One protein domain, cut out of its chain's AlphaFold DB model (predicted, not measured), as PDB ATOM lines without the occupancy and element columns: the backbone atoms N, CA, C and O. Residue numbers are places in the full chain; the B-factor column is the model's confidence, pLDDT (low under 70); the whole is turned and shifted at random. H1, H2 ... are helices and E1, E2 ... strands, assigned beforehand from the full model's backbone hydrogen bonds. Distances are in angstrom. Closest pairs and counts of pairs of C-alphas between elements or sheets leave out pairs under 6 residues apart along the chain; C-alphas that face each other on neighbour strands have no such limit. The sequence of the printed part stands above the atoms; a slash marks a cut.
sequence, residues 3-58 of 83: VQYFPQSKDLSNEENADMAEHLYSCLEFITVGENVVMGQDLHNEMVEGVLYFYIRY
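This is residues 3 to 58 of the 83 residues of an uncharacterized protein of bioreactor metagenome (UniProt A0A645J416). One long helix, H1, covers one face of an antiparallel sheet, E1 - E5 - E4, making two layers. At one end, residues 32 to 37 of the small hairpin E2 and E3 stick out. The 56 printed residues, with E1 H1 E2 E3 E4 E5 in order, are of mixed class and only just loose, close to compact: radius of gyration of the C-alphas 12.6 A, a rod of 42 by 15 by 13 A.

E1, residues 3 to 5, is antiparallel to E5, residues 51 to 57, with N 3 and O 54 2.9 A apart. H1, residues 13 to 29, has every O i to N i+4 pair within hydrogen-bond range. It is on the sheet at a height of 8.9 A, over E5 and only just not over E4, residues 41 to 48, where 2 of its C-alphas fall; its closest C-alphas to E5 are Asn 17 and Leu 52, 6.2 A. E2, residues 30 to 33, and E3, residues 36 to 39, form a hairpin, N 33 and O 36 2.8 A apart. E3 runs on into E4 at 55 degrees. E4 and E5 form a hairpin, N 46 and O 53 2.8 A apart.

E1 begins at C-alpha 3 (221.799, 149.953, 203.839). H1 is 23.6 A long, E4 21.6 A and E5 19.9 A, ending at C-alpha 57 (212.190, 154.179, 199.485).

The C-alphas farthest apart, of Asp 11 and Glu 35, are 42.2 A apart. The printed part has no cut and no long link, and no printed residue is under 70 in pLDDT.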
ATOM      1  N   VAL A   3     221.152 151.074 203.150       87.94
ATOM      2  CA  VAL A   3     221.799 149.953 203.839       87.94
ATOM      3  C   VAL A   3     223.194 149.793 203.255       87.94
ATOM      4  O   VAL A   3     223.356 149.817 202.040       87.94
ATOM      5  N   GLN A   4     224.197 149.671 204.119       90.19
ATOM      6  CA  GLN A   4     225.586 149.467 203.718       90.19
ATOM      7  C   GLN A   4     226.025 148.084 204.176       90.19
ATOM      8  O   GLN A   4     225.860 147.749 205.352       90.19
ATOM      9  N   TYR A   5     226.573 147.297 203.257       88.75
ATOM     10  CA  TYR A   5     227.104 145.974 203.549       88.75
ATOM     11  C   TYR A   5     228.606 145.925 203.266       88.75
ATOM     12  O   TYR A   5     229.072 146.341 202.203       88.75
ATOM     13  N   PHE A   6     229.349 145.416 204.249       88.69
ATOM     14  CA  PHE A   6     230.795 145.249 204.196       88.69
ATOM     15  C   PHE A   6     231.099 143.752 204.057       88.69
ATOM     16  O   PHE A   6     230.823 143.009 205.007       88.69
ATOM     17  N   PRO A   7     231.641 143.302 202.913       85.69
ATOM     18  CA  PRO A   7     231.952 141.893 202.702       85.69
ATOM     19  C   PRO A   7     233.026 141.422 203.685       85.69
ATOM     20  O   PRO A   7     233.914 142.186 204.083       85.69
ATOM     21  N   GLN A   8     232.938 140.156 204.090       84.06
ATOM     22  CA  GLN A   8     233.888 139.568 205.037       84.06
ATOM     23  C   GLN A   8     235.135 139.059 204.317       84.06
ATOM     24  O   GLN A   8     236.244 139.169 204.849       84.06
ATOM     25  N   SER A   9     234.967 138.538 203.100       80.50
ATOM     26  CA  SER A   9     236.071 138.104 202.258       80.50
ATOM     27  C   SER A   9     236.529 139.234 201.347       80.50
ATOM     28  O   SER A   9     235.749 139.816 200.597       80.50
ATOM     29  N   LYS A  10     237.832 139.531 201.359       74.75
ATOM     30  CA  LYS A  10     238.422 140.467 200.388       74.75
ATOM     31  C   LYS A  10     238.529 139.844 198.996       74.75
ATOM     32  O   LYS A  10     238.332 140.547 198.008       74.75
ATOM     33  N   ASP A  11     238.778 138.537 198.934       75.31
ATOM     34  CA  ASP A  11     239.040 137.811 197.687       75.31
ATOM     35  C   ASP A  11     237.752 137.463 196.925       75.31
ATOM     36  O   ASP A  11     237.756 137.432 195.697       75.31
ATOM     37  N   LEU A  12     236.641 137.260 197.643       78.94
ATOM     38  CA  LEU A  12     235.312 136.972 197.079       78.94
ATOM     39  C   LEU A  12     234.319 138.124 197.275       78.94
ATOM     40  O   LEU A  12     233.116 137.945 197.112       78.94
ATOM     41  N   SER A  13     234.821 139.322 197.587       80.06
ATOM     42  CA  SER A  13     234.004 140.501 197.903       80.06
ATOM     43  C   SER A  13     232.925 140.790 196.858       80.06
ATOM     44  O   SER A  13     231.801 141.114 197.216       80.06
ATOM     45  N   ASN A  14     233.218 140.629 195.567       82.94
ATOM     46  CA  ASN A  14     232.236 140.869 194.507       82.94
ATOM     47  C   ASN A  14     231.111 139.826 194.465       82.94
ATOM     48  O   ASN A  14     229.966 140.195 194.220       82.94
ATOM     49  N   GLU A  15     231.426 138.549 194.684       86.31
ATOM     50  CA  GLU A  15     230.434 137.467 194.674       86.31
ATOM     51  C   GLU A  15     229.562 137.531 195.931       86.31
ATOM     52  O   GLU A  15     228.340 137.519 195.821       86.31
ATOM     53  N   GLU A  16     230.179 137.741 197.100       88.44
ATOM     54  CA  GLU A  16     229.467 137.988 198.362       88.44
ATOM     55  C   GLU A  16     228.533 139.201 198.252       88.44
ATOM     56  O   GLU A  16     227.382 139.145 198.675       88.44
ATOM     57  N   ASN A  17     229.001 140.299 197.652       88.62
ATOM     58  CA  ASN A  17     228.187 141.499 197.479       88.62
ATOM     59  C   ASN A  17     227.041 141.290 196.480       88.62
ATOM     60  O   ASN A  17     225.959 141.834 196.692       88.62
ATOM     61  N   ALA A  18     227.251 140.525 195.407       87.81
ATOM     62  CA  ALA A  18     226.197 140.220 194.440       87.81
ATOM     63  C   ALA A  18     225.102 139.340 195.060       87.81
ATOM     64  O   ALA A  18     223.922 139.680 194.962       87.81
ATOM     65  N   ASP A  19     225.500 138.274 195.759       92.06
ATOM     66  CA  ASP A  19     224.587 137.388 196.491       92.06
ATOM     67  C   ASP A  19     223.804 138.174 197.554       92.06
ATOM     68  O   ASP A  19     222.576 138.096 197.655       92.06
ATOM     69  N   MET A  20     224.497 139.051 198.288       91.31
ATOM     70  CA  MET A  20     223.847 139.894 199.283       91.31
ATOM     71  C   MET A  20     222.928 140.949 198.683       91.31
ATOM     72  O   MET A  20     221.885 141.233 199.272       91.31
ATOM     73  N   ALA A  21     223.243 141.500 197.513       90.75
ATOM     74  CA  ALA A  21     222.345 142.410 196.818       90.75
ATOM     75  C   ALA A  21     221.036 141.709 196.427       90.75
ATOM     76  O   ALA A  21     219.965 142.260 196.680       90.75
ATOM     77  N   GLU A  22     221.100 140.495 195.873       91.50
ATOM     78  CA  GLU A  22     219.917 139.701 195.508       91.50
ATOM     79  C   GLU A  22     219.057 139.359 196.732       91.50
ATOM     80  O   GLU A  22     217.829 139.517 196.721       91.50
ATOM     81  N   HIS A  23     219.707 138.983 197.833       93.06
ATOM     82  CA  HIS A  23     219.019 138.736 199.093       93.06
ATOM     83  C   HIS A  23     218.326 140.002 199.620       93.06
ATOM     84  O   HIS A  23     217.164 139.958 200.027       93.06
ATOM     85  N   LEU A  24     219.009 141.152 199.569       91.12
ATOM     86  CA  LEU A  24     218.451 142.438 199.990       91.12
ATOM     87  C   LEU A  24     217.273 142.869 199.116       91.12
ATOM     88  O   LEU A  24     216.314 143.413 199.658       91.12
ATOM     89  N   TYR A  25     217.292 142.588 197.810       91.06
ATOM     90  CA  TYR A  25     216.127 142.815 196.953       91.06
ATOM     91  C   TYR A  25     214.909 142.050 197.461       91.06
ATOM     92  O   TYR A  25     213.874 142.664 197.693       91.06
ATOM     93  N   SER A  26     215.047 140.750 197.715       90.81
ATOM     94  CA  SER A  26     213.926 139.912 198.159       90.81
ATOM     95  C   SER A  26     213.431 140.290 199.559       90.81
ATOM     96  O   SER A  26     212.231 140.369 199.809       90.81
ATOM     97  N   CYS A  27     214.349 140.552 200.493       89.94
ATOM     98  CA  CYS A  27     213.998 140.860 201.878       89.94
ATOM     99  C   CYS A  27     213.419 142.263 202.069       89.94
ATOM    100  O   CYS A  27     212.652 142.479 203.005       89.94
ATOM    101  N   LEU A  28     213.822 143.224 201.237       89.62
ATOM    102  CA  LEU A  28     213.410 144.620 201.370       89.62
ATOM    103  C   LEU A  28     212.313 145.011 200.375       89.62
ATOM    104  O   LEU A  28     211.770 146.106 200.471       89.62
ATOM    105  N   GLU A  29     211.931 144.134 199.448       88.75
ATOM    106  CA  GLU A  29     210.783 144.386 198.578       88.75
ATOM    107  C   GLU A  29     209.492 144.565 199.387       88.75
ATOM    108  O   GLU A  29     208.716 145.476 199.104       88.75
ATOM    109  N   PHE A  30     209.292 143.768 200.442       89.75
ATOM    110  CA  PHE A  30     208.133 143.866 201.326       89.75
ATOM    111  C   PHE A  30     208.553 143.881 202.790       89.75
ATOM    112  O   PHE A  30     209.161 142.934 203.285       89.75
ATOM    113  N   ILE A  31     208.154 144.927 203.512       88.75
ATOM    114  CA  ILE A  31     208.340 145.005 204.964       88.75
ATOM    115  C   ILE A  31     207.006 145.077 205.689       88.75
ATOM    116  O   ILE A  31     206.041 145.679 205.214       88.75
ATOM    117  N   THR A  32     206.973 144.502 206.886       88.38
ATOM    118  CA  THR A  32     205.818 144.583 207.779       88.38
ATOM    119  C   THR A  32     205.984 145.767 208.725       88.38
ATOM    120  O   THR A  32     206.944 145.836 209.493       88.38
ATOM    121  N   VAL A  33     205.038 146.704 208.688       84.31
ATOM    122  CA  VAL A  33     204.984 147.881 209.563       84.31
ATOM    123  C   VAL A  33     203.676 147.836 210.349       84.31
ATOM    124  O   VAL A  33     202.614 148.227 209.859       84.31
ATOM    125  N   GLY A  34     203.747 147.332 211.584       84.44
ATOM    126  CA  GLY A  34     202.558 147.033 212.388       84.44
ATOM    127  C   GLY A  34     201.773 145.868 211.781       84.44
ATOM    128  O   GLY A  34     202.323 144.785 211.614       84.44
ATOM    129  N   GLU A  35     200.508 146.099 211.432       83.19
ATOM    130  CA  GLU A  35     199.639 145.118 210.758       83.19
ATOM    131  C   GLU A  35     199.650 145.248 209.222       83.19
ATOM    132  O   GLU A  35     199.028 144.449 208.527       83.19
ATOM    133  N   ASN A  36     200.348 146.250 208.674       85.00
ATOM    134  CA  ASN A  36     200.363 146.521 207.237       85.00
ATOM    135  C   ASN A  36     201.648 146.011 206.586       85.00
ATOM    136  O   ASN A  36     202.736 146.148 207.149       85.00
ATOM    137  N   VAL A  37     201.530 145.505 205.360       87.00
ATOM    138  CA  VAL A  37     202.673 145.199 204.496       87.00
ATOM    139  C   VAL A  37     202.888 146.370 203.545       87.00
ATOM    140  O   VAL A  37     201.947 146.838 202.902       87.00
ATOM    141  N   VAL A  38     204.122 146.857 203.469       89.44
ATOM    142  CA  VAL A  38     204.505 147.991 202.628       89.44
ATOM    143  C   VAL A  38     205.539 147.530 201.618       89.44
ATOM    144  O   VAL A  38     206.552 146.940 201.989       89.44
ATOM    145  N   MET A  39     205.281 147.840 200.349       89.69
ATOM    146  CA  MET A  39     206.210 147.569 199.261       89.69
ATOM    147  C   MET A  39     207.270 148.672 199.174       89.69
ATOM    148  O   MET A  39     206.946 149.867 199.200       89.69
ATOM    149  N   GLY A  40     208.529 148.269 199.056       88.75
ATOM    150  CA  GLY A  40     209.632 149.141 198.690       88.75
ATOM    151  C   GLY A  40     209.470 149.698 197.275       88.75
ATOM    152  O   GLY A  40     208.961 149.040 196.375       88.75
ATOM    153  N   GLN A  41     209.916 150.931 197.066       88.88
ATOM    154  CA  GLN A  41     209.967 151.611 195.777       88.88
ATOM    155  C   GLN A  41     211.401 152.066 195.491       88.88
ATOM    156  O   GLN A  41     212.164 152.381 196.410       88.88
ATOM    157  N   ASP A  42     211.754 152.097 194.205       91.12
ATOM    158  CA  ASP A  42     213.061 152.537 193.694       91.12
ATOM    159  C   ASP A  42     214.254 151.777 194.296       91.12
ATOM    160  O   ASP A  42     215.261 152.382 194.673       91.12
ATOM    161  N   LEU A  43     214.132 150.449 194.397       91.25
ATOM    162  CA  LEU A  43     215.210 149.586 194.869       91.25
ATOM    163  C   LEU A  43     216.360 149.597 193.858       91.25
ATOM    164  O   LEU A  43     216.198 149.181 192.710       91.25
ATOM    165  N   HIS A  44     217.531 150.043 194.287       93.12
ATOM    166  CA  HIS A  44     218.754 149.968 193.493       93.12
ATOM    167  C   HIS A  44     219.962 149.779 194.398       93.12
ATOM    168  O   HIS A  44     219.923 150.111 195.585       93.12
ATOM    169  N   ASN A  45     221.037 149.243 193.833       92.19
ATOM    170  CA  ASN A  45     222.307 149.118 194.524       92.19
ATOM    171  C   ASN A  45     223.432 149.796 193.748       92.19
ATOM    172  O   ASN A  45     223.376 149.924 192.525       92.19
ATOM    173  N   GLU A  46     224.444 150.221 194.488       91.56
ATOM    174  CA  GLU A  46     225.690 150.749 193.962       91.56
ATOM    175  C   GLU A  46     226.861 150.114 194.705       91.56
ATOM    176  O   GLU A  46     226.806 149.861 195.908       91.56
ATOM    177  N   MET A  47     227.943 149.874 193.976       88.81
ATOM    178  CA  MET A  47     229.183 149.334 194.514       88.81
ATOM    179  C   MET A  47     230.231 150.438 194.543       88.81
ATOM    180  O   MET A  47     230.696 150.879 193.492       88.81
ATOM    181  N   VAL A  48     230.615 150.882 195.742       87.12
ATOM    182  CA  VAL A  48     231.594 151.964 195.929       87.12
ATOM    183  C   VAL A  48     232.723 151.455 196.816       87.12
ATOM    184  O   VAL A  48     232.496 151.069 197.958       87.12
ATOM    185  N   GLU A  49     233.941 151.416 196.268       84.06
ATOM    186  CA  GLU A  49     235.160 150.956 196.963       84.06
ATOM    187  C   GLU A  49     235.049 149.549 197.595       84.06
ATOM    188  O   GLU A  49     235.646 149.262 198.630       84.06
ATOM    189  N   GLY A  50     234.287 148.646 196.967       84.38
ATOM    190  CA  GLY A  50     234.086 147.274 197.458       84.38
ATOM    191  C   GLY A  50     233.017 147.139 198.548       84.38
ATOM    192  O   GLY A  50     232.813 146.042 199.064       84.38
ATOM    193  N   VAL A  51     232.316 148.227 198.871       86.88
ATOM    194  CA  VAL A  51     231.166 148.251 199.779       86.88
ATOM    195  C   VAL A  51     229.882 148.318 198.957       86.88
ATOM    196  O   VAL A  51     229.778 149.112 198.017       86.88
ATOM    197  N   LEU A  52     228.901 147.499 199.331       90.44
ATOM    198  CA  LEU A  52     227.576 147.502 198.724       90.44
ATOM    199  C   LEU A  52     226.698 148.556 199.403       90.44
ATOM    200  O   LEU A  52     226.430 148.478 200.603       90.44
ATOM    201  N   TYR A  53     226.215 149.514 198.620       91.44
ATOM    202  CA  TYR A  53     225.221 150.503 199.016       91.44
ATOM    203  C   TYR A  53     223.876 150.114 198.422       91.44
ATOM    204  O   TYR A  53     223.717 150.077 197.208       91.44
ATOM    205  N   PHE A  54     222.894 149.843 199.272       92.44
ATOM    206  CA  PHE A  54     221.544 149.498 198.854       92.44
ATOM    207  C   PHE A  54     220.574 150.619 199.212       92.44
ATOM    208  O   PHE A  54     220.463 151.030 200.373       92.44
ATOM    209  N   TYR A  55     219.853 151.107 198.212       92.94
ATOM    210  CA  TYR A  55     218.935 152.228 198.315       92.94
ATOM    211  C   TYR A  55     217.502 151.747 198.171       92.94
ATOM    212  O   TYR A  55     217.158 151.019 197.243       92.94
ATOM    213  N   ILE A  56     216.650 152.202 199.088       91.62
ATOM    214  CA  ILE A  56     215.228 151.873 199.072       91.62
ATOM    215  C   ILE A  56     214.366 153.004 199.626       91.62
ATOM    216  O   ILE A  56     214.695 153.628 200.647       91.62
ATOM    217  N   ARG A  57     213.230 153.274 198.979       90.88
ATOM    218  CA  ARG A  57     212.190 154.179 199.485       90.88
ATOM    219  C   ARG A  57     210.965 153.393 199.923       90.88
ATOM    220  O   ARG A  57     210.472 152.559 199.187       90.88
ATOM    221  N   TYR A  58     210.423 153.723 201.090       88.69
ATOM    222  CA  TYR A  58     209.117 153.223 201.514       88.69
ATOM    223  C   TYR A  58     208.138 154.397 201.596       88.69
ATOM    224  O   TYR A  58     208.391 155.328 202.370       88.69
TER     225      TYR A  58